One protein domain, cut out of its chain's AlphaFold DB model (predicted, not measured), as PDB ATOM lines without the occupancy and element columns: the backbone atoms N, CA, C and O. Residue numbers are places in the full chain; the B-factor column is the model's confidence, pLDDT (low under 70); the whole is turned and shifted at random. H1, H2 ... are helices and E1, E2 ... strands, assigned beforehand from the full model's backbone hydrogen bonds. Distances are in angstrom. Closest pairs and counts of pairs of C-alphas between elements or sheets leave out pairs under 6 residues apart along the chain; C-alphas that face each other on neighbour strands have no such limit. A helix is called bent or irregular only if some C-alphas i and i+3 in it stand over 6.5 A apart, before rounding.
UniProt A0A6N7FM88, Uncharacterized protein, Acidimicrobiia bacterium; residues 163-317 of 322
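AT A GLANCE: This is residues 163 to 317 of the 322 residues of an uncharacterized protein of Acidimicrobiia bacterium (UniProt A0A6N7FM88). Two helices side by side, H2 and the arm H5b of the bent helix H5, make the core of a helical body, with H1 packed on H2 and H6 packed on H5b. The other arm, H5a, folds back from H5b, H4 packs on H1, H7 packs on residues 211 to 216 of H2, and the hairpin of E1 and E2 lies beyond H1. The 155 printed residues include two named strands, an antiparallel pair, followed by eight named helices, H1 to H8; the class is mostly helix. The whole is compact, with a radius of gyration of the C-alphas of 16.0 A, and spans 52 by 35 by 33 A.

HOW THE PARTS SIT: E1, residues 163 to 168, and E2, residues 174 to 180, form an antiparallel hairpin at 147 degrees; N 165 and O 177, 2.9 A apart, are within hydrogen-bond range. The closest C-alphas of E2 and H1, residues 184 to 192, are those of Tyr 179 and Arg 186, 5.5 A apart. H1 and H2, residues 199 to 216, touch as a helical hairpin at a shallow tilt of 7 degrees, closest at C-alphas 191 and 199, 6.0 A. H5, residues 248 to 277, was assigned as one helix by its hydrogen bonds but is bent, C-alphas 257 and 260 being 9.5 A apart; its arms are H5a, residues 248 to 257, and H5b, residues 260 to 277. H2 and H5b touch, opposite ways, at a shallow tilt of 34 degrees, only just short of steep; C-alphas 200 and 275 are closest, 4.4 A. H5b and H6, residues 282 to 293, touch as a helical hairpin, closest at C-alphas 276 and 285, 3.9 A. H7, residues 295 to 310, touches H2 at a steep tilt of 49 degrees, closest at C-alphas 215 and 299, 4.4 A. H4, residues 228 to 237, touches H1, closest at C-alphas 185 and 230, 6.2 A. H3, residues 218 to 223, touches H5b, closest at C-alphas 221 and 261, 4.5 A. H8, residues 314 to 317, touches no helix. Every O i to N i+4 pair is within hydrogen-bond range in H2, H3, H4, H6 and H7; the counts are 12 of 14 in H5b, 2 of 5 in H1 and 2 of 6 in H5a, where O i to N i+3 gives 3 of 6 and 3 of 7, and H8 is too short for such a pair.

IN THESE COORDINATES: E1 begins at C-alpha 163 (129.306, 100.564, 159.547). H2 is 25.1 A long, H5b 25.5 A and H7 19.9 A. H8 ends at C-alpha 317 (126.266, 110.146, 176.230).

THE WHOLE: The two C-alphas farthest apart, those of Gly 171 and Arg 308, are 52.3 A apart. The printed part has no cut and no long link. pLDDT is under 70 at 15 residues, among them 170 to 172 and 240 to 245.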
ATOM      1  N   GLY A 163     129.950 101.189 160.696       70.12
ATOM      2  CA  GLY A 163     129.306 100.564 159.547       70.12
ATOM      3  C   GLY A 163     130.218  99.668 158.727       70.12
ATOM      4  O   GLY A 163     131.366  99.389 159.083       70.12
ATOM      5  N   ARG A 164     129.681  99.164 157.613       75.69
ATOM      6  CA  ARG A 164     130.415  98.357 156.634       75.69
ATOM      7  C   ARG A 164     130.278  99.009 155.265       75.69
ATOM      8  O   ARG A 164     129.162  99.184 154.796       75.69
ATOM      9  N   VAL A 165     131.401  99.310 154.632       76.81
ATOM     10  CA  VAL A 165     131.462  99.861 153.275       76.81
ATOM     11  C   VAL A 165     132.093  98.846 152.332       76.81
ATOM     12  O   VAL A 165     132.970  98.069 152.723       76.81
ATOM     13  N   TRP A 166     131.616  98.811 151.095       75.25
ATOM     14  CA  TRP A 166     132.250  98.044 150.031       75.25
ATOM     15  C   TRP A 166     133.276  98.929 149.352       75.25
ATOM     16  O   TRP A 166     132.931  99.983 148.837       75.25
ATOM     17  N   VAL A 167     134.527  98.487 149.344       72.44
ATOM     18  CA  VAL A 167     135.611  99.222 148.703       72.44
ATOM     19  C   VAL A 167     136.185  98.404 147.569       72.44
ATOM     20  O   VAL A 167     136.442  97.205 147.712       72.44
ATOM     21  N   ARG A 168     136.378  99.054 146.428       72.94
ATOM     22  CA  ARG A 168     136.990  98.454 145.250       72.94
ATOM     23  C   ARG A 168     138.504  98.372 145.451       72.94
ATOM     24  O   ARG A 168     139.149  99.362 145.765       72.94
ATOM     25  N   ARG A 169     139.085  97.188 145.280       71.06
ATOM     26  CA  ARG A 169     140.539  96.993 145.297       71.06
ATOM     27  C   ARG A 169     141.148  97.455 143.976       71.06
ATOM     28  O   ARG A 169     140.548  97.248 142.915       71.06
ATOM     29  N   GLN A 170     142.387  97.946 144.028       56.12
ATOM     30  CA  GLN A 170     143.251  97.976 142.848       56.12
ATOM     31  C   GLN A 170     143.418  96.531 142.348       56.12
ATOM     32  O   GLN A 170     143.973  95.690 143.052       56.12
ATOM     33  N   GLY A 171     142.820  96.213 141.195       65.94
ATOM     34  CA  GLY A 171     142.728  94.847 140.655       65.94
ATOM     35  C   GLY A 171     141.305  94.318 140.412       65.94
ATOM     36  O   GLY A 171     141.158  93.202 139.936       65.94
ATOM     37  N   GLY A 172     140.252  95.095 140.701       64.69
ATOM     38  CA  GLY A 172     138.900  94.837 140.168       64.69
ATOM     39  C   GLY A 172     137.919  94.066 141.065       64.69
ATOM     40  O   GLY A 172     136.780  93.865 140.658       64.69
ATOM     41  N   GLY A 173     138.300  93.692 142.290       74.69
ATOM     42  CA  GLY A 173     137.398  93.053 143.264       74.69
ATOM     43  C   GLY A 173     136.861  94.016 144.327       74.69
ATOM     44  O   GLY A 173     137.547  94.963 144.701       74.69
ATOM     45  N   TYR A 174     135.673  93.756 144.876       76.56
ATOM     46  CA  TYR A 174     135.140  94.499 146.024       76.56
ATOM     47  C   TYR A 174     135.472  93.791 147.340       76.56
ATOM     48  O   TYR A 174     135.320  92.579 147.480       76.56
ATOM     49  N   ARG A 175     135.914  94.555 148.340       77.94
ATOM     50  CA  ARG A 175     136.132  94.089 149.710       77.94
ATOM     51  C   ARG A 175     135.203  94.839 150.647       77.94
ATOM     52  O   ARG A 175     135.198  96.063 150.672       77.94
ATOM     53  N   ARG A 176     134.491  94.100 151.492       78.50
ATOM     54  CA  ARG A 176     133.743  94.693 152.598       78.50
ATOM     55  C   ARG A 176     134.700  95.075 153.728       78.50
ATOM     56  O   ARG A 176     135.390  94.209 154.271       78.50
ATOM     57  N   VAL A 177     134.739  96.354 154.079       77.12
ATOM     58  CA  VAL A 177     135.556  96.918 155.159       77.12
ATOM     59  C   VAL A 177     134.627  97.461 156.238       77.12
ATOM     60  O   VAL A 177     133.638  98.123 155.941       77.12
ATOM     61  N   ARG A 178     134.913  97.144 157.505       75.88
ATOM     62  CA  ARG A 178     134.199  97.717 158.652       75.88
ATOM     63  C   ARG A 178     134.923  98.979 159.102       75.88
ATOM     64  O   ARG A 178     136.115  98.884 159.402       75.88
ATOM     65  N   TYR A 179     134.197 100.086 159.215       76.44
ATOM     66  CA  TYR A 179     134.680 101.311 159.842       76.44
ATOM     67  C   TYR A 179     134.011 101.512 161.206       76.44
ATOM     68  O   TYR A 179     132.909 101.017 161.460       76.44
ATOM     69  N   SER A 180     134.722 102.195 162.096       81.06
ATOM     70  CA  SER A 180     134.222 102.656 163.387       81.06
ATOM     71  C   SER A 180     134.900 103.981 163.677       81.06
ATOM     72  O   SER A 180     136.128 104.041 163.657       81.06
ATOM     73  N   GLU A 181     134.119 105.022 163.940       83.19
ATOM     74  CA  GLU A 181     134.661 106.328 164.319       83.19
ATOM     75  C   GLU A 181     135.350 106.323 165.684       83.19
ATOM     76  O   GLU A 181     136.057 107.274 165.979       83.19
ATOM     77  N   LEU A 182     135.184 105.265 166.486       87.38
ATOM     78  CA  LEU A 182     135.883 105.077 167.762       87.38
ATOM     79  C   LEU A 182     137.111 104.155 167.672       87.38
ATOM     80  O   LEU A 182     137.781 103.935 168.674       87.38
ATOM     81  N   ASP A 183     137.417 103.591 166.497       90.12
ATOM     82  CA  ASP A 183     138.595 102.735 166.300       90.12
ATOM     83  C   ASP A 183     139.619 103.472 165.418       90.12
ATOM     84  O   ASP A 183     139.448 103.518 164.191       90.12
ATOM     85  N   PRO A 184     140.700 104.030 166.000       93.00
ATOM     86  CA  PRO A 184     141.666 104.832 165.252       93.00
ATOM     87  C   PRO A 184     142.368 104.028 164.154       93.00
ATOM     88  O   PRO A 184     142.707 104.574 163.107       93.00
ATOM     89  N   VAL A 185     142.550 102.715 164.338       92.38
ATOM     90  CA  VAL A 185     143.209 101.859 163.342       92.38
ATOM     91  C   VAL A 185     142.299 101.648 162.138       92.38
ATOM     92  O   VAL A 185     142.762 101.692 160.996       92.38
ATOM     93  N   ARG A 186     141.000 101.418 162.364       89.81
ATOM     94  CA  ARG A 186     140.024 101.279 161.268       89.81
ATOM     95  C   ARG A 186     139.800 102.588 160.538       89.81
ATOM     96  O   ARG A 186     139.698 102.560 159.316       89.81
ATOM     97  N   LEU A 187     139.737 103.697 161.269       91.44
ATOM     98  CA  LEU A 187     139.572 105.020 160.684       91.44
ATOM     99  C   LEU A 187     140.787 105.399 159.823       91.44
ATOM    100  O   LEU A 187     140.614 105.799 158.678       91.44
ATOM    101  N   ALA A 188     142.011 105.152 160.307       92.50
ATOM    102  CA  ALA A 188     143.231 105.360 159.523       92.50
ATOM    103  C   ALA A 188     143.279 104.478 158.268       92.50
ATOM    104  O   ALA A 188     143.768 104.906 157.227       92.50
ATOM    105  N   GLY A 189     142.711 103.271 158.335       89.31
ATOM    106  CA  GLY A 189     142.573 102.392 157.178       89.31
ATOM    107  C   GLY A 189     141.720 102.970 156.044       89.31
ATOM    108  O   GLY A 189     141.867 102.507 154.919       89.31
ATOM    109  N   LEU A 190     140.862 103.968 156.298       88.94
ATOM    110  CA  LEU A 190     140.085 104.633 155.247       88.94
ATOM    111  C   LEU A 190     140.944 105.534 154.353       88.94
ATOM    112  O   LEU A 190     140.581 105.735 153.202       88.94
ATOM    113  N   LEU A 191     142.095 106.019 154.830       89.94
ATOM    114  CA  LEU A 191     142.993 106.879 154.044       89.94
ATOM    115  C   LEU A 191     143.507 106.197 152.768       89.94
ATOM    116  O   LEU A 191     143.788 106.869 151.783       89.94
ATOM    117  N   GLU A 192     143.610 104.865 152.780       86.44
ATOM    118  CA  GLU A 192     144.008 104.059 151.617       86.44
ATOM    119  C   GLU A 192     142.847 103.810 150.631       86.44
ATOM    120  O   GLU A 192     143.054 103.212 149.577       86.44
ATOM    121  N   LEU A 193     141.621 104.198 150.996       85.06
ATOM    122  CA  LEU A 193     140.380 103.822 150.311       85.06
ATOM    123  C   LEU A 193     139.636 105.016 149.708       85.06
ATOM    124  O   LEU A 193     138.802 104.803 148.832       85.06
ATOM    125  N   VAL A 194     139.902 106.222 150.209       86.56
ATOM    126  CA  VAL A 194     139.262 107.469 149.781       86.56
ATOM    127  C   VAL A 194     140.160 108.245 148.825       86.56
ATOM    128  O   VAL A 194     141.392 108.114 148.872       86.56
ATOM    129  N   ASP A 195     139.549 109.081 147.990       86.38
ATOM    130  CA  ASP A 195     140.297 109.948 147.085       86.38
ATOM    131  C   ASP A 195     141.106 110.994 147.878       86.38
ATOM    132  O   ASP A 195     140.722 111.366 148.994       86.38
ATOM    133  N   PRO A 196     142.238 111.500 147.346       85.00
ATOM    134  CA  PRO A 196     143.096 112.448 148.065       85.00
ATOM    135  C   PRO A 196     142.367 113.695 148.589       85.00
ATOM    136  O   PRO A 196     142.733 114.220 149.642       85.00
ATOM    137  N   GLU A 197     141.327 114.138 147.884       85.56
ATOM    138  CA  GLU A 197     140.487 115.289 148.238       85.56
ATOM    139  C   GLU A 197     139.639 115.033 149.497       85.56
ATOM    140  O   GLU A 197     139.402 115.939 150.295       85.56
ATOM    141  N   GLU A 198     139.248 113.781 149.738       88.69
ATOM    142  CA  GLU A 198     138.433 113.372 150.887       88.69
ATOM    143  C   GLU A 198     139.286 113.091 152.139       88.69
ATOM    144  O   GLU A 198     138.784 113.078 153.269       88.69
ATOM    145  N   GLN A 199     140.604 112.911 151.975       92.12
ATOM    146  CA  GLN A 199     141.515 112.583 153.078       92.12
ATOM    147  C   GLN A 199     141.564 113.669 154.156       92.12
ATOM    148  O   GLN A 199     141.794 113.345 155.323       92.12
ATOM    149  N   ALA A 200     141.333 114.940 153.806       93.31
ATOM    150  CA  ALA A 200     141.319 116.039 154.772       93.31
ATOM    151  C   ALA A 200     140.298 115.793 155.899       93.31
ATOM    152  O   ALA A 200     140.606 116.000 157.075       93.31
ATOM    153  N   GLY A 201     139.112 115.280 155.551       92.38
ATOM    154  CA  GLY A 201     138.069 114.933 156.517       92.38
ATOM    155  C   GLY A 201     138.463 113.759 157.414       92.38
ATOM    156  O   GLY A 201     138.258 113.813 158.626       92.38
ATOM    157  N   ILE A 202     139.095 112.727 156.845       93.56
ATOM    158  CA  ILE A 202     139.553 111.552 157.605       93.56
ATOM    159  C   ILE A 202     140.678 111.921 158.576       93.56
ATOM    160  O   ILE A 202     140.632 111.529 159.740       93.56
ATOM    161  N   TYR A 203     141.657 112.719 158.140       96.25
ATOM    162  CA  TYR A 203     142.715 113.221 159.017       96.25
ATOM    163  C   TYR A 203     142.157 114.085 160.148       96.25
ATOM    164  O   TYR A 203     142.543 113.897 161.301       96.25
ATOM    165  N   ARG A 204     141.201 114.977 159.855       95.69
ATOM    166  CA  ARG A 204     140.522 115.754 160.896       95.69
ATOM    167  C   ARG A 204     139.853 114.828 161.911       95.69
ATOM    168  O   ARG A 204     140.095 114.979 163.103       95.69
ATOM    169  N   ARG A 205     139.075 113.840 161.450       95.25
ATOM    170  CA  ARG A 205     138.366 112.911 162.345       95.25
ATOM    171  C   ARG A 205     139.320 112.039 163.164       95.25
ATOM    172  O   ARG A 205     138.989 111.704 164.293       95.25
ATOM    173  N   LEU A 206     140.499 111.694 162.641       96.81
ATOM    174  CA  LEU A 206     141.558 111.017 163.401       96.81
ATOM    175  C   LEU A 206     142.141 111.907 164.505       96.81
ATOM    176  O   LEU A 206     142.333 111.430 165.623       96.81
ATOM    177  N   GLY A 207     142.400 113.184 164.206       97.19
ATOM    178  CA  GLY A 207     142.821 114.178 165.197       97.19
ATOM    179  C   GLY A 207     141.770 114.367 166.290       97.19
ATOM    180  O   GLY A 207     142.095 114.265 167.474       97.19
ATOM    181  N   ASP A 208     140.505 114.524 165.889       97.00
ATOM    182  CA  ASP A 208     139.366 114.608 166.806       97.00
ATOM    183  C   ASP A 208     139.272 113.342 167.672       97.00
ATOM    184  O   ASP A 208     139.175 113.422 168.893       97.00
ATOM    185  N   LEU A 209     139.398 112.153 167.082       96.56
ATOM    186  CA  LEU A 209     139.309 110.909 167.843       96.56
ATOM    187  C   LEU A 209     140.455 110.766 168.847       96.56
ATOM    188  O   LEU A 209     140.236 110.321 169.973       96.56
ATOM    189  N   ALA A 210     141.673 111.144 168.459       97.25
ATOM    190  CA  ALA A 210     142.819 111.143 169.357       97.25
ATOM    191  C   ALA A 210     142.587 112.074 170.552       97.25
ATOM    192  O   ALA A 210     142.826 111.683 171.695       97.25
ATOM    193  N   LEU A 211     142.093 113.284 170.289       97.38
ATOM    194  CA  LEU A 211     141.784 114.277 171.309       97.38
ATOM    195  C   LEU A 211     140.675 113.786 172.251       97.38
ATOM    196  O   LEU A 211     140.840 113.821 173.470       97.38
ATOM    197  N   PHE A 212     139.594 113.247 171.688       95.88
ATOM    198  CA  PHE A 212     138.461 112.705 172.428       95.88
ATOM    199  C   PHE A 212     138.875 111.543 173.333       95.88
ATOM    200  O   PHE A 212     138.658 111.584 174.542       95.88
ATOM    201  N   LEU A 213     139.531 110.520 172.780       94.12
ATOM    202  CA  LEU A 213     139.932 109.336 173.539       94.12
ATOM    203  C   LEU A 213     140.936 109.679 174.646       94.12
ATOM    204  O   LEU A 213     140.797 109.207 175.772       94.12
ATOM    205  N   THR A 214     141.924 110.529 174.357       93.44
ATOM    206  CA  THR A 214     142.970 110.874 175.334       93.44
ATOM    207  C   THR A 214     142.542 111.940 176.345       93.44
ATOM    208  O   THR A 214     143.161 112.042 177.403       93.44
ATOM    209  N   GLY A 215     141.501 112.722 176.043       93.12
ATOM    210  CA  GLY A 215     140.928 113.730 176.937       93.12
ATOM    211  C   GLY A 215     139.792 113.190 177.804       93.12
ATOM    212  O   GLY A 215     139.812 113.384 179.016       93.12
ATOM    213  N   VAL A 216     138.832 112.479 177.204       92.19
ATOM    214  CA  VAL A 216     137.582 112.011 177.841       92.19
ATOM    215  C   VAL A 216     137.711 110.590 178.414       92.19
ATOM    216  O   VAL A 216     137.072 110.243 179.411       92.19
ATOM    217  N   PHE A 217     138.572 109.756 177.822       89.50
ATOM    218  CA  PHE A 217     138.804 108.371 178.251       89.50
ATOM    219  C   PHE A 217     140.292 108.045 178.498       89.50
ATOM    220  O   PHE A 217     140.774 106.996 178.045       89.50
ATOM    221  N   PRO A 218     141.042 108.886 179.239       88.44
ATOM    222  CA  PRO A 218     142.481 108.697 179.418       88.44
ATOM    223  C   PRO A 218     142.822 107.342 180.057       88.44
ATOM    224  O   PRO A 218     143.714 106.643 179.581       88.44
ATOM    225  N   ASP A 219     142.060 106.910 181.067       85.62
ATOM    226  CA  ASP A 219     142.321 105.656 181.790       85.62
ATOM    227  C   ASP A 219     141.954 104.405 180.976       85.62
ATOM    228  O   ASP A 219     142.497 103.320 181.200       85.62
ATOM    229  N   HIS A 220     141.022 104.518 180.023       86.25
ATOM    230  CA  HIS A 220     140.777 103.450 179.053       86.25
ATOM    231  C   HIS A 220     141.970 103.355 178.096       86.25
ATOM    232  O   HIS A 220     142.557 102.288 177.958       86.25
ATOM    233  N   CYS A 221     142.411 104.480 177.528       88.56
ATOM    234  CA  CYS A 221     143.544 104.508 176.602       88.56
ATOM    235  C   CYS A 221     144.852 103.996 177.217       88.56
ATOM    236  O   CYS A 221     145.608 103.306 176.532       88.56
ATOM    237  N   ALA A 222     145.097 104.303 178.493       85.75
ATOM    238  CA  ALA A 222     146.259 103.819 179.234       85.75
ATOM    239  C   ALA A 222     146.238 102.295 179.443       85.75
ATOM    240  O   ALA A 222     147.290 101.661 179.482       85.75
ATOM    241  N   ARG A 223     145.046 101.691 179.559       85.75
ATOM    242  CA  ARG A 223     144.871 100.238 179.725       85.75
ATOM    243  C   ARG A 223     144.820  99.485 178.401       85.75
ATOM    244  O   ARG A 223     145.126  98.295 178.375       85.75
ATOM    245  N   THR A 224     144.442 100.154 177.317       88.19
ATOM    246  CA  THR A 224     144.344  99.544 175.992       88.19
ATOM    247  C   THR A 224     145.743  99.272 175.428       88.19
ATOM    248  O   THR A 224     146.492 100.221 175.172       88.19
ATOM    249  N   PRO A 225     146.120  97.999 175.186       87.50
ATOM    250  CA  PRO A 225     147.442  97.670 174.668       87.50
ATOM    251  C   PRO A 225     147.662  98.251 173.269       87.50
ATOM    252  O   PRO A 225     146.890  97.989 172.342       87.50
ATOM    253  N   ALA A 226     148.760  98.982 173.069       87.06
ATOM    254  CA  ALA A 226     149.143  99.441 171.738       87.06
ATOM    255  C   ALA A 226     149.872  98.317 170.984       87.06
ATOM    256  O   ALA A 226     151.101  98.250 170.933       87.06
ATOM    257  N   HIS A 227     149.104  97.388 170.408       88.12
ATOM    258  CA  HIS A 227     149.670  96.258 169.673       88.12
ATOM    259  C   HIS A 227     150.614  96.727 168.544       88.12
ATOM    260  O   HIS A 227     150.219  97.589 167.753       88.12
ATOM    261  N   PRO A 228     151.811  96.127 168.371       87.69
ATOM    262  CA  PRO A 228     152.828  96.616 167.428       87.69
ATOM    263  C   PRO A 228     152.334  96.807 165.988       87.69
ATOM    264  O   PRO A 228     152.696  97.771 165.311       87.69
ATOM    265  N   ILE A 229     151.458  95.912 165.519       88.75
ATOM    266  CA  ILE A 229     150.858  95.994 164.179       88.75
ATOM    267  C   ILE A 229     149.931  97.212 164.063       88.75
ATOM    268  O   ILE A 229     149.954  97.905 163.047       88.75
ATOM    269  N   ALA A 230     149.124  97.482 165.093       89.25
ATOM    270  CA  ALA A 230     148.254  98.653 165.139       89.25
ATOM    271  C   ALA A 230     149.085  99.941 165.154       89.25
ATOM    272  O   ALA A 230     148.854 100.816 164.323       89.25
ATOM    273  N   VAL A 231     150.113 100.006 166.007       90.75
ATOM    274  CA  VAL A 231     151.039 101.148 166.078       90.75
ATOM    275  C   VAL A 231     151.696 101.398 164.725       90.75
ATOM    276  O   VAL A 231     151.644 102.510 164.213       90.75
ATOM    277  N   THR A 232     152.226 100.357 164.081       90.19
ATOM    278  CA  THR A 232     152.861 100.475 162.757       90.19
ATOM    279  C   THR A 232     151.908 101.064 161.713       90.19
ATOM    280  O   THR A 232     152.313 101.904 160.907       90.19
ATOM    281  N   ARG A 233     150.634 100.652 161.721       90.12
ATOM    282  CA  ARG A 233     149.611 101.194 160.810       90.12
ATOM    283  C   ARG A 233     149.308 102.662 161.096       90.12
ATOM    284  O   ARG A 233     149.267 103.456 160.162       90.12
ATOM    285  N   LEU A 234     149.146 103.027 162.366       92.69
ATOM    286  CA  LEU A 234     148.893 104.411 162.762       92.69
ATOM    287  C   LEU A 234     150.082 105.317 162.416       92.69
ATOM    288  O   LEU A 234     149.889 106.369 161.819       92.69
ATOM    289  N   VAL A 235     151.318 104.882 162.668       91.50
ATOM    290  CA  VAL A 235     152.525 105.632 162.282       91.50
ATOM    291  C   VAL A 235     152.621 105.802 160.772       91.50
ATOM    292  O   VAL A 235     152.950 106.882 160.291       91.50
ATOM    293  N   ARG A 236     152.294 104.764 159.994       89.44
ATOM    294  CA  ARG A 236     152.276 104.869 158.531       89.44
ATOM    295  C   ARG A 236     151.303 105.946 158.045       89.44
ATOM    296  O   ARG A 236     151.623 106.615 157.071       89.44
ATOM    297  N   SER A 237     150.177 106.148 158.731       91.62
ATOM    298  CA  SER A 237     149.174 107.143 158.331       91.62
ATOM    299  C   SER A 237     149.669 108.592 158.388       91.62
ATOM    300  O   SER A 237     149.121 109.436 157.693       91.62
ATOM    301  N   VAL A 238     150.712 108.891 159.172       88.75
ATOM    302  CA  VAL A 238     151.292 110.244 159.254       88.75
ATOM    303  C   VAL A 238     152.558 110.417 158.416       88.75
ATOM    304  O   VAL A 238     153.118 111.512 158.362       88.75
ATOM    305  N   ARG A 239     153.036 109.355 157.755       80.56
ATOM    306  CA  ARG A 239     154.231 109.428 156.909       80.56
ATOM    307  C   ARG A 239     153.891 110.106 155.589       80.56
ATOM    308  O   ARG A 239     153.300 109.493 154.706       80.56
ATOM    309  N   VAL A 240     154.337 111.349 155.441       66.56
ATOM    310  CA  VAL A 240     154.332 112.056 154.157       66.56
ATOM    311  C   VAL A 240     155.735 111.996 153.549       66.56
ATOM    312  O   VAL A 240     156.704 112.295 154.251       66.56
ATOM    313  N   PRO A 241     155.883 111.622 152.265       57.44
ATOM    314  CA  PRO A 241     157.171 111.688 151.580       57.44
ATOM    315  C   PRO A 241     157.774 113.101 151.673       57.44
ATOM    316  O   PRO A 241     157.127 114.071 151.292       57.44
ATOM    317  N   GLY A 242     159.003 113.220 152.186       52.75
ATOM    318  CA  GLY A 242     159.744 114.489 152.254       52.75
ATOM    319  C   GLY A 242     159.554 115.332 153.525       52.75
ATOM    320  O   GLY A 242     160.283 116.303 153.699       52.75
ATOM    321  N   ALA A 243     158.650 114.958 154.437       53.94
ATOM    322  CA  ALA A 243     158.544 115.560 155.771       53.94
ATOM    323  C   ALA A 243     159.248 114.676 156.817       53.94
ATOM    324  O   ALA A 243     159.328 113.459 156.645       53.94
ATOM    325  N   GLY A 244     159.778 115.287 157.886       56.34
ATOM    326  CA  GLY A 244     160.530 114.610 158.950       56.34
ATOM    327  C   GLY A 244     159.905 113.284 159.406       56.34
ATOM    328  O   GLY A 244     158.686 113.145 159.526       56.34
ATOM    329  N   ARG A 245     160.759 112.281 159.612       59.22
ATOM    330  CA  ARG A 245     160.356 110.882 159.756       59.22
ATOM    331  C   ARG A 245     160.017 110.571 161.213       59.22
ATOM    332  O   ARG A 245     160.918 110.289 161.985       59.22
ATOM    333  N   LEU A 246     158.730 110.577 161.561       74.19
ATOM    334  CA  LEU A 246     158.261 109.904 162.773       74.19
ATOM    335  C   LEU A 246     158.330 108.385 162.527       74.19
ATOM    336  O   LEU A 246     157.623 107.845 161.659       74.19
ATOM    337  N   ASP A 247     159.222 107.691 163.227       79.94
ATOM    338  CA  ASP A 247     159.364 106.240 163.161       79.94
ATOM    339  C   ASP A 247     158.730 105.552 164.376       79.94
ATOM    340  O   ASP A 247     158.463 106.153 165.413       79.94
ATOM    341  N   VAL A 248     158.466 104.252 164.251       79.06
ATOM    342  CA  VAL A 248     157.906 103.445 165.346       79.06
ATOM    343  C   VAL A 248     158.848 103.456 166.557       79.06
ATOM    344  O   VAL A 248     158.380 103.427 167.692       79.06
ATOM    345  N   ALA A 249     160.158 103.555 166.316       79.62
ATOM    346  CA  ALA A 249     161.175 103.668 167.358       79.62
ATOM    347  C   ALA A 249     161.004 104.926 168.229       79.62
ATOM    348  O   ALA A 249     161.227 104.845 169.433       79.62
ATOM    349  N   ASP A 250     160.537 106.038 167.654       79.88
ATOM    350  CA  ASP A 250     160.324 107.295 168.387       79.88
ATOM    351  C   ASP A 250     159.107 107.214 169.323       79.88
ATOM    352  O   ASP A 250     159.017 107.935 170.314       79.88
ATOM    353  N   ILE A 251     158.167 106.311 169.024       79.00
ATOM    354  CA  ILE A 251     156.917 106.133 169.776       79.00
ATOM    355  C   ILE A 251     157.007 104.969 170.769       79.00
ATOM    356  O   ILE A 251     156.296 104.958 171.772       79.00
ATOM    357  N   ALA A 252     157.888 103.993 170.529       75.69
ATOM    358  CA  ALA A 252     158.038 102.808 171.370       75.69
ATOM    359  C   ALA A 252     158.193 103.113 172.880       75.69
ATOM    360  O   ALA A 252     157.540 102.424 173.668       75.69
ATOM    361  N   PRO A 253     158.946 104.148 173.314       74.06
ATOM    362  CA  PRO A 253     159.032 104.505 174.733       74.06
ATOM    363  C   PRO A 253     157.691 104.935 175.348       74.06
ATOM    364  O   PRO A 253     157.444 104.683 176.523       74.06
ATOM    365  N   LEU A 254     156.808 105.550 174.556       70.88
ATOM    366  CA  LEU A 254     155.529 106.117 175.003       70.88
ATOM    367  C   LEU A 254     154.418 105.065 175.107       70.88
ATOM    368  O   LEU A 254     153.470 105.223 175.874       70.88
ATOM    369  N   VAL A 255     154.547 103.965 174.359       70.38
ATOM    370  CA  VAL A 255     153.629 102.816 174.429       70.38
ATOM    371  C   VAL A 255     153.706 102.121 175.791       70.38
ATOM    372  O   VAL A 255     152.692 101.644 176.295       70.38
ATOM    373  N   GLY A 256     154.905 102.048 176.378       66.38
ATOM    374  CA  GLY A 256     155.150 101.296 177.610       66.38
ATOM    375  C   GLY A 256     154.492 101.892 178.857       66.38
ATOM    376  O   GLY A 256     154.125 101.136 179.751       66.38
ATOM    377  N   SER A 257     154.325 103.219 178.918       68.06
ATOM    378  CA  SER A 257     153.749 103.914 180.080       68.06
ATOM    379  C   SER A 257     152.265 104.262 179.921       68.06
ATOM    380  O   SER A 257     151.526 104.186 180.901       68.06
ATOM    381  N   ASP A 258     151.830 104.598 178.699       77.81
ATOM    382  CA  ASP A 258     150.519 105.220 178.442       77.81
ATOM    383  C   ASP A 258     149.652 104.417 177.449       77.81
ATOM    384  O   ASP A 258     148.641 104.923 176.949       77.81
ATOM    385  N   GLY A 259     150.045 103.179 177.125       87.25
ATOM    386  CA  GLY A 259     149.295 102.291 176.235       87.25
ATOM    387  C   GLY A 259     149.018 102.918 174.865       87.25
ATOM    388  O   GLY A 259     149.881 103.553 174.253       87.25
ATOM    389  N   LEU A 260     147.792 102.748 174.361       89.69
ATOM    390  CA  LEU A 260     147.339 103.405 173.128       89.69
ATOM    391  C   LEU A 260     147.283 104.936 173.281       89.69
ATOM    392  O   LEU A 260     147.484 105.655 172.303       89.69
ATOM    393  N   GLY A 261     147.055 105.440 174.497       90.75
ATOM    394  CA  GLY A 261     146.970 106.872 174.785       90.75
ATOM    395  C   GLY A 261     148.247 107.631 174.434       90.75
ATOM    396  O   GLY A 261     148.171 108.682 173.797       90.75
ATOM    397  N   GLY A 262     149.414 107.068 174.758       89.69
ATOM    398  CA  GLY A 262     150.712 107.656 174.405       89.69
ATOM    399  C   GLY A 262     150.891 107.814 172.892       89.69
ATOM    400  O   GLY A 262     151.312 108.864 172.413       89.69
ATOM    401  N   VAL A 263     150.475 106.803 172.121       91.94
ATOM    402  CA  VAL A 263     150.516 106.837 170.649       91.94
ATOM    403  C   VAL A 263     149.592 107.922 170.099       91.94
ATOM    404  O   VAL A 263     149.999 108.711 169.249       91.94
ATOM    405  N   LEU A 264     148.350 107.978 170.585       94.31
ATOM    406  CA  LEU A 264     147.354 108.940 170.108       94.31
ATOM    407  C   LEU A 264     147.733 110.383 170.448       94.31
ATOM    408  O   LEU A 264     147.519 111.265 169.621       94.31
ATOM    409  N   ARG A 265     148.349 110.625 171.610       93.06
ATOM    410  CA  ARG A 265     148.857 111.954 171.984       93.06
ATOM    411  C   ARG A 265     149.932 112.464 171.029       93.06
ATOM    412  O   ARG A 265     149.935 113.646 170.707       93.06
ATOM    413  N   VAL A 266     150.807 111.581 170.545       91.94
ATOM    414  CA  VAL A 266     151.817 111.952 169.542       91.94
ATOM    415  C   VAL A 266     151.183 112.159 168.174       91.94
ATOM    416  O   VAL A 266     151.480 113.141 167.506       91.94
ATOM    417  N   LEU A 267     150.316 111.247 167.732       94.56
ATOM    418  CA  LEU A 267     149.801 111.271 166.361       94.56
ATOM    419  C   LEU A 267     148.675 112.291 166.139       94.56
ATOM    420  O   LEU A 267     148.562 112.821 165.035       94.56
ATOM    421  N   GLY A 268     147.887 112.612 167.167       96.19
ATOM    422  CA  GLY A 268     146.766 113.558 167.107       96.19
ATOM    423  C   GLY A 268     147.123 114.902 166.458       96.19
ATOM    424  O   GLY A 268     146.535 115.246 165.427       96.19
ATOM    425  N   PRO A 269     148.133 115.633 166.969       96.00
ATOM    426  CA  PRO A 269     148.606 116.876 166.357       96.00
ATOM    427  C   PRO A 269     149.054 116.716 164.902       96.00
ATOM    428  O   PRO A 269     148.835 117.602 164.079       96.00
ATOM    429  N   HIS A 270     149.681 115.586 164.555       95.31
ATOM    430  CA  HIS A 270     150.126 115.332 163.186       95.31
ATOM    431  C   HIS A 270     148.942 115.147 162.239       95.31
ATOM    432  O   HIS A 270     148.953 115.712 161.148       95.31
ATOM    433  N   TRP A 271     147.901 114.422 162.652       96.88
ATOM    434  CA  TRP A 271     146.682 114.282 161.859       96.88
ATOM    435  C   TRP A 271     145.976 115.620 161.644       96.88
ATOM    436  O   TRP A 271     145.593 115.914 160.513       96.88
ATOM    437  N   TYR A 272     145.896 116.484 162.658       97.19
ATOM    438  CA  TYR A 272     145.352 117.830 162.466       97.19
ATOM    439  C   TYR A 272     146.157 118.662 161.459       97.19
ATOM    440  O   TYR A 272     145.563 119.241 160.552       97.19
ATOM    441  N   ARG A 273     147.496 118.660 161.532       95.69
ATOM    442  CA  ARG A 273     148.342 119.361 160.543       95.69
ATOM    443  C   ARG A 273     148.181 118.790 159.132       95.69
ATOM    444  O   ARG A 273     148.150 119.535 158.157       95.69
ATOM    445  N   LEU A 274     148.047 117.469 158.996       94.88
ATOM    446  CA  LEU A 274     147.811 116.825 157.698       94.88
ATOM    447  C   LEU A 274     146.440 117.170 157.118       94.88
ATOM    448  O   LEU A 274     146.328 117.321 155.898       94.88
ATOM    449  N   ALA A 275     145.430 117.309 157.978       95.50
ATOM    450  CA  ALA A 275     144.114 117.808 157.608       95.50
ATOM    451  C   ALA A 275     144.181 119.278 157.179       95.50
ATOM    452  O   ALA A 275     143.607 119.630 156.152       95.50
ATOM    453  N   ALA A 276     144.923 120.116 157.912       94.81
ATOM    454  CA  ALA A 276     145.111 121.529 157.599       94.81
ATOM    455  C   ALA A 276     145.764 121.726 156.225       94.81
ATOM    456  O   ALA A 276     145.224 122.437 155.382       94.81
ATOM    457  N   GLN A 277     146.859 121.007 155.957       93.44
ATOM    458  CA  GLN A 277     147.583 121.033 154.677       93.44
ATOM    459  C   GLN A 277     146.725 120.633 153.470       93.44
ATOM    460  O   GLN A 277     147.022 121.028 152.347       93.44
ATOM    461  N   ARG A 278     145.695 119.810 153.691       93.00
ATOM    462  CA  ARG A 278     144.793 119.300 152.647       93.00
ATOM    463  C   ARG A 278     143.452 120.026 152.621       93.00
ATOM    464  O   ARG A 278     142.600 119.687 151.809       93.00
ATOM    465  N   SER A 279     143.235 120.987 153.516       91.75
ATOM    466  CA  SER A 279     141.966 121.694 153.587       91.75
ATOM    467  C   SER A 279     141.868 122.713 152.449       91.75
ATOM    468  O   SER A 279     142.763 123.549 152.310       91.75
ATOM    469  N   PRO A 280     140.777 122.715 151.663       88.00
ATOM    470  CA  PRO A 280     140.582 123.713 150.611       88.00
ATOM    471  C   PRO A 280     140.246 125.104 151.176       88.00
ATOM    472  O   PRO A 280     140.319 126.100 150.460       88.00
ATOM    473  N   LEU A 281     139.869 125.190 152.457       90.31
ATOM    474  CA  LEU A 281     139.450 126.425 153.115       90.31
ATOM    475  C   LEU A 281     140.525 126.891 154.101       90.31
ATOM    476  O   LEU A 281     140.731 126.276 155.145       90.31
ATOM    477  N   ALA A 282     141.161 128.031 153.818       90.94
ATOM    478  CA  ALA A 282     142.240 128.582 154.647       90.94
ATOM    479  C   ALA A 282     141.832 128.841 156.111       90.94
ATOM    480  O   ALA A 282     142.652 128.743 157.023       90.94
ATOM    481  N   THR A 283     140.562 129.170 156.352       87.31
ATOM    482  CA  THR A 283     140.007 129.346 157.702       87.31
ATOM    483  C   THR A 283     139.963 128.032 158.475       87.31
ATOM    484  O   THR A 283     140.383 127.988 159.629       87.31
ATOM    485  N   VAL A 284     139.515 126.952 157.829       89.25
ATOM    486  CA  VAL A 284     139.492 125.606 158.411       89.25
ATOM    487  C   VAL A 284     140.916 125.113 158.651       89.25
ATOM    488  O   VAL A 284     141.198 124.608 159.733       89.25
ATOM    489  N   ALA A 285     141.827 125.322 157.695       92.88
ATOM    490  CA  ALA A 285     143.239 124.983 157.852       92.88
ATOM    491  C   ALA A 285     143.850 125.637 159.102       92.88
ATOM    492  O   ALA A 285     144.432 124.947 159.934       92.88
ATOM    493  N   ARG A 286     143.630 126.947 159.289       93.31
ATOM    494  CA  ARG A 286     144.130 127.681 160.460       93.31
ATOM    495  C   ARG A 286     143.592 127.116 161.776       93.31
ATOM    496  O   ARG A 286     144.372 126.914 162.699       93.31
ATOM    497  N   GLY A 287     142.290 126.839 161.854       91.50
ATOM    498  CA  GLY A 287     141.686 126.256 163.058       91.50
ATOM    499  C   GLY A 287     142.238 124.862 163.382       91.50
ATOM    500  O   GLY A 287     142.455 124.537 164.547       91.50
ATOM    501  N   LEU A 288     142.528 124.050 162.359       94.94
ATOM    502  CA  LEU A 288     143.155 122.735 162.527       94.94
ATOM    503  C   LEU A 288     144.615 122.849 162.992       94.94
ATOM    504  O   LEU A 288     145.019 122.118 163.895       94.94
ATOM    505  N   ASP A 289     145.398 123.778 162.440       94.62
ATOM    506  CA  ASP A 289     146.772 124.036 162.899       94.62
ATOM    507  C   ASP A 289     146.811 124.558 164.341       94.62
ATOM    508  O   ASP A 289     147.689 124.198 165.132       94.62
ATOM    509  N   GLU A 290     145.831 125.374 164.714       94.06
ATOM    510  CA  GLU A 290     145.672 125.871 166.074       94.06
ATOM    511  C   GLU A 290     145.277 124.752 167.051       94.06
ATOM    512  O   GLU A 290     145.840 124.664 168.148       94.06
ATOM    513  N   ALA A 291     144.366 123.859 166.650       94.56
ATOM    514  CA  ALA A 291     144.025 122.654 167.408       94.56
ATOM    515  C   ALA A 291     145.237 121.720 167.559       94.56
ATOM    516  O   ALA A 291     145.471 121.192 168.645       94.56
ATOM    517  N   ALA A 292     146.057 121.571 166.514       96.06
ATOM    518  CA  ALA A 292     147.301 120.809 166.578       96.06
ATOM    519  C   ALA A 292     148.313 121.423 167.555       96.06
ATOM    520  O   ALA A 292     148.979 120.701 168.295       96.06
ATOM    521  N   SER A 293     148.444 122.749 167.548       95.62
ATOM    522  CA  SER A 293     149.398 123.479 168.394       95.62
ATOM    523  C   SER A 293     148.971 123.505 169.862       95.62
ATOM    524  O   SER A 293     149.817 123.481 170.749       95.62
ATOM    525  N   SER A 294     147.661 123.488 170.116       95.75
ATOM    526  CA  SER A 294     147.075 123.536 171.462       95.75
ATOM    527  C   SER A 294     146.602 122.171 171.970       95.75
ATOM    528  O   SER A 294     145.897 122.104 172.977       95.75
ATOM    529  N   PHE A 295     146.962 121.079 171.286       96.75
ATOM    530  CA  PHE A 295     146.381 119.749 171.489       96.75
ATOM    531  C   PHE A 295     146.418 119.288 172.951       96.75
ATOM    532  O   PHE A 295     145.391 118.892 173.495       96.75
ATOM    533  N   ASP A 296     147.575 119.380 173.612       94.44
ATOM    534  CA  ASP A 296     147.706 118.959 175.012       94.44
ATOM    535  C   ASP A 296     146.919 119.851 175.979       94.44
ATOM    536  O   ASP A 296     146.386 119.349 176.966       94.44
ATOM    537  N   GLY A 297     146.801 121.150 175.688       95.75
ATOM    538  CA  GLY A 297     145.974 122.069 176.471       95.75
ATOM    539  C   GLY A 297     144.492 121.702 176.384       95.75
ATOM    540  O   GLY A 297     143.831 121.549 177.410       95.75
ATOM    541  N   ILE A 298     143.993 121.460 175.169       97.50
ATOM    542  CA  ILE A 298     142.602 121.041 174.938       97.50
ATOM    543  C   ILE A 298     142.345 119.673 175.575       97.50
ATOM    544  O   ILE A 298     141.370 119.499 176.300       97.50
ATOM    545  N   ARG A 299     143.246 118.705 175.373       96.19
ATOM    546  CA  ARG A 299     143.160 117.373 175.986       96.19
ATOM    547  C   ARG A 299     143.075 117.465 177.505       96.19
ATOM    548  O   ARG A 299     142.218 116.830 178.112       96.19
ATOM    549  N   ARG A 300     143.959 118.249 178.127       95.19
ATOM    550  CA  ARG A 300     143.994 118.417 179.583       95.19
ATOM    551  C   ARG A 300     142.709 119.064 180.096       95.19
ATOM    552  O   ARG A 300     142.169 118.603 181.098       95.19
ATOM    553  N   PHE A 301     142.182 120.067 179.393       95.81
ATOM    554  CA  PHE A 301     140.881 120.648 179.717       95.81
ATOM    555  C   PHE A 301     139.749 119.619 179.615       95.81
ATOM    556  O   PHE A 301     138.942 119.515 180.533       95.81
ATOM    557  N   LEU A 302     139.719 118.803 178.555       95.62
ATOM    558  CA  LEU A 302     138.741 117.719 178.403       95.62
ATOM    559  C   LEU A 302     138.813 116.703 179.550       95.62
ATOM    560  O   LEU A 302     137.771 116.229 180.003       95.62
ATOM    561  N   THR A 303     140.012 116.401 180.056       92.12
ATOM    562  CA  THR A 303     140.186 115.545 181.239       92.12
ATOM    563  C   THR A 303     139.609 116.195 182.491       92.12
ATOM    564  O   THR A 303     138.848 115.545 183.198       92.12
ATOM    565  N   VAL A 304     139.888 117.480 182.736       91.25
ATOM    566  CA  VAL A 304     139.305 118.223 183.870       91.25
ATOM    567  C   VAL A 304     137.781 118.255 183.784       91.25
ATOM    568  O   VAL A 304     137.101 117.957 184.763       91.25
ATOM    569  N   LEU A 305     137.250 118.595 182.609       92.56
ATOM    570  CA  LEU A 305     135.819 118.641 182.332       92.56
ATOM    571  C   LEU A 305     135.171 117.278 182.596       92.56
ATOM    572  O   LEU A 305     134.118 117.190 183.229       92.56
ATOM    573  N   THR A 306     135.816 116.210 182.126       87.38
ATOM    574  CA  THR A 306     135.283 114.860 182.262       87.38
ATOM    575  C   THR A 306     135.330 114.384 183.703       87.38
ATOM    576  O   THR A 306     134.292 113.975 184.211       87.38
ATOM    577  N   ASP A 307     136.478 114.481 184.374       85.38
ATOM    578  CA  ASP A 307     136.646 114.026 185.759       85.38
ATOM    579  C   ASP A 307     135.700 114.774 186.721       85.38
ATOM    580  O   ASP A 307     135.219 114.177 187.683       85.38
ATOM    581  N   ARG A 308     135.403 116.060 186.467       85.69
ATOM    582  CA  ARG A 308     134.568 116.887 187.358       85.69
ATOM    583  C   ARG A 308     133.072 116.872 187.053       85.69
ATOM    584  O   ARG A 308     132.290 116.953 187.993       85.69
ATOM    585  N   TYR A 309     132.673 116.817 185.781       85.69
ATOM    586  CA  TYR A 309     131.275 117.079 185.400       85.69
ATOM    587  C   TYR A 309     130.645 115.979 184.563       85.69
ATOM    588  O   TYR A 309     129.451 115.717 184.689       85.69
ATOM    589  N   LEU A 310     131.421 115.337 183.685       81.06
ATOM    590  CA  LEU A 310     130.851 114.351 182.772       81.06
ATOM    591  C   LEU A 310     130.930 112.931 183.324       81.06
ATOM    592  O   LEU A 310     130.083 112.132 182.959       81.06
ATOM    593  N   PHE A 311     131.878 112.589 184.204       74.81
ATOM    594  CA  PHE A 311     132.083 111.212 184.678       74.81
ATOM    595  C   PHE A 311     130.803 110.516 185.185       74.81
ATOM    596  O   PHE A 311     130.586 109.372 184.783       74.81
ATOM    597  N   PRO A 312     129.907 111.166 185.962       66.25
ATOM    598  CA  PRO A 312     128.670 110.528 186.432       66.25
ATOM    599  C   PRO A 312     127.684 110.155 185.313       66.25
ATOM    600  O   PRO A 312     126.856 109.265 185.487       66.25
ATOM    601  N   VAL A 313     127.762 110.835 184.166       67.69
ATOM    602  CA  VAL A 313     126.788 110.743 183.061       67.69
ATOM    603  C   VAL A 313     127.425 110.350 181.723       67.69
ATOM    604  O   VAL A 313     126.732 110.175 180.725       67.69
ATOM    605  N   ARG A 314     128.748 110.168 181.680       70.44
ATOM    606  CA  ARG A 314     129.540 109.965 180.459       70.44
ATOM    607  C   ARG A 314     129.056 108.762 179.658       70.44
ATOM    608  O   ARG A 314     128.912 108.856 178.441       70.44
ATOM    609  N   ASP A 315     128.772 107.658 180.341       68.12
ATOM    610  CA  ASP A 315     128.347 106.411 179.701       68.12
ATOM    611  C   ASP A 315     126.948 106.537 179.070       68.12
ATOM    612  O   ASP A 315     126.635 105.812 178.127       68.12
ATOM    613  N   GLN A 316     126.128 107.493 179.530       70.94
ATOM    614  CA  GLN A 316     124.825 107.804 178.932       70.94
ATOM    615  C   GLN A 316     124.979 108.536 177.591       70.94
ATOM    616  O   GLN A 316     124.172 108.334 176.688       70.94
ATOM    617  N   PHE A 317     126.025 109.358 177.444       68.56
ATOM    618  CA  PHE A 317     126.266 110.146 176.230       68.56
ATOM    619  C   PHE A 317     127.135 109.434 175.198       68.56
ATOM    620  O   PHE A 317     126.903 109.589 174.003       68.56
TER     621      PHE A 317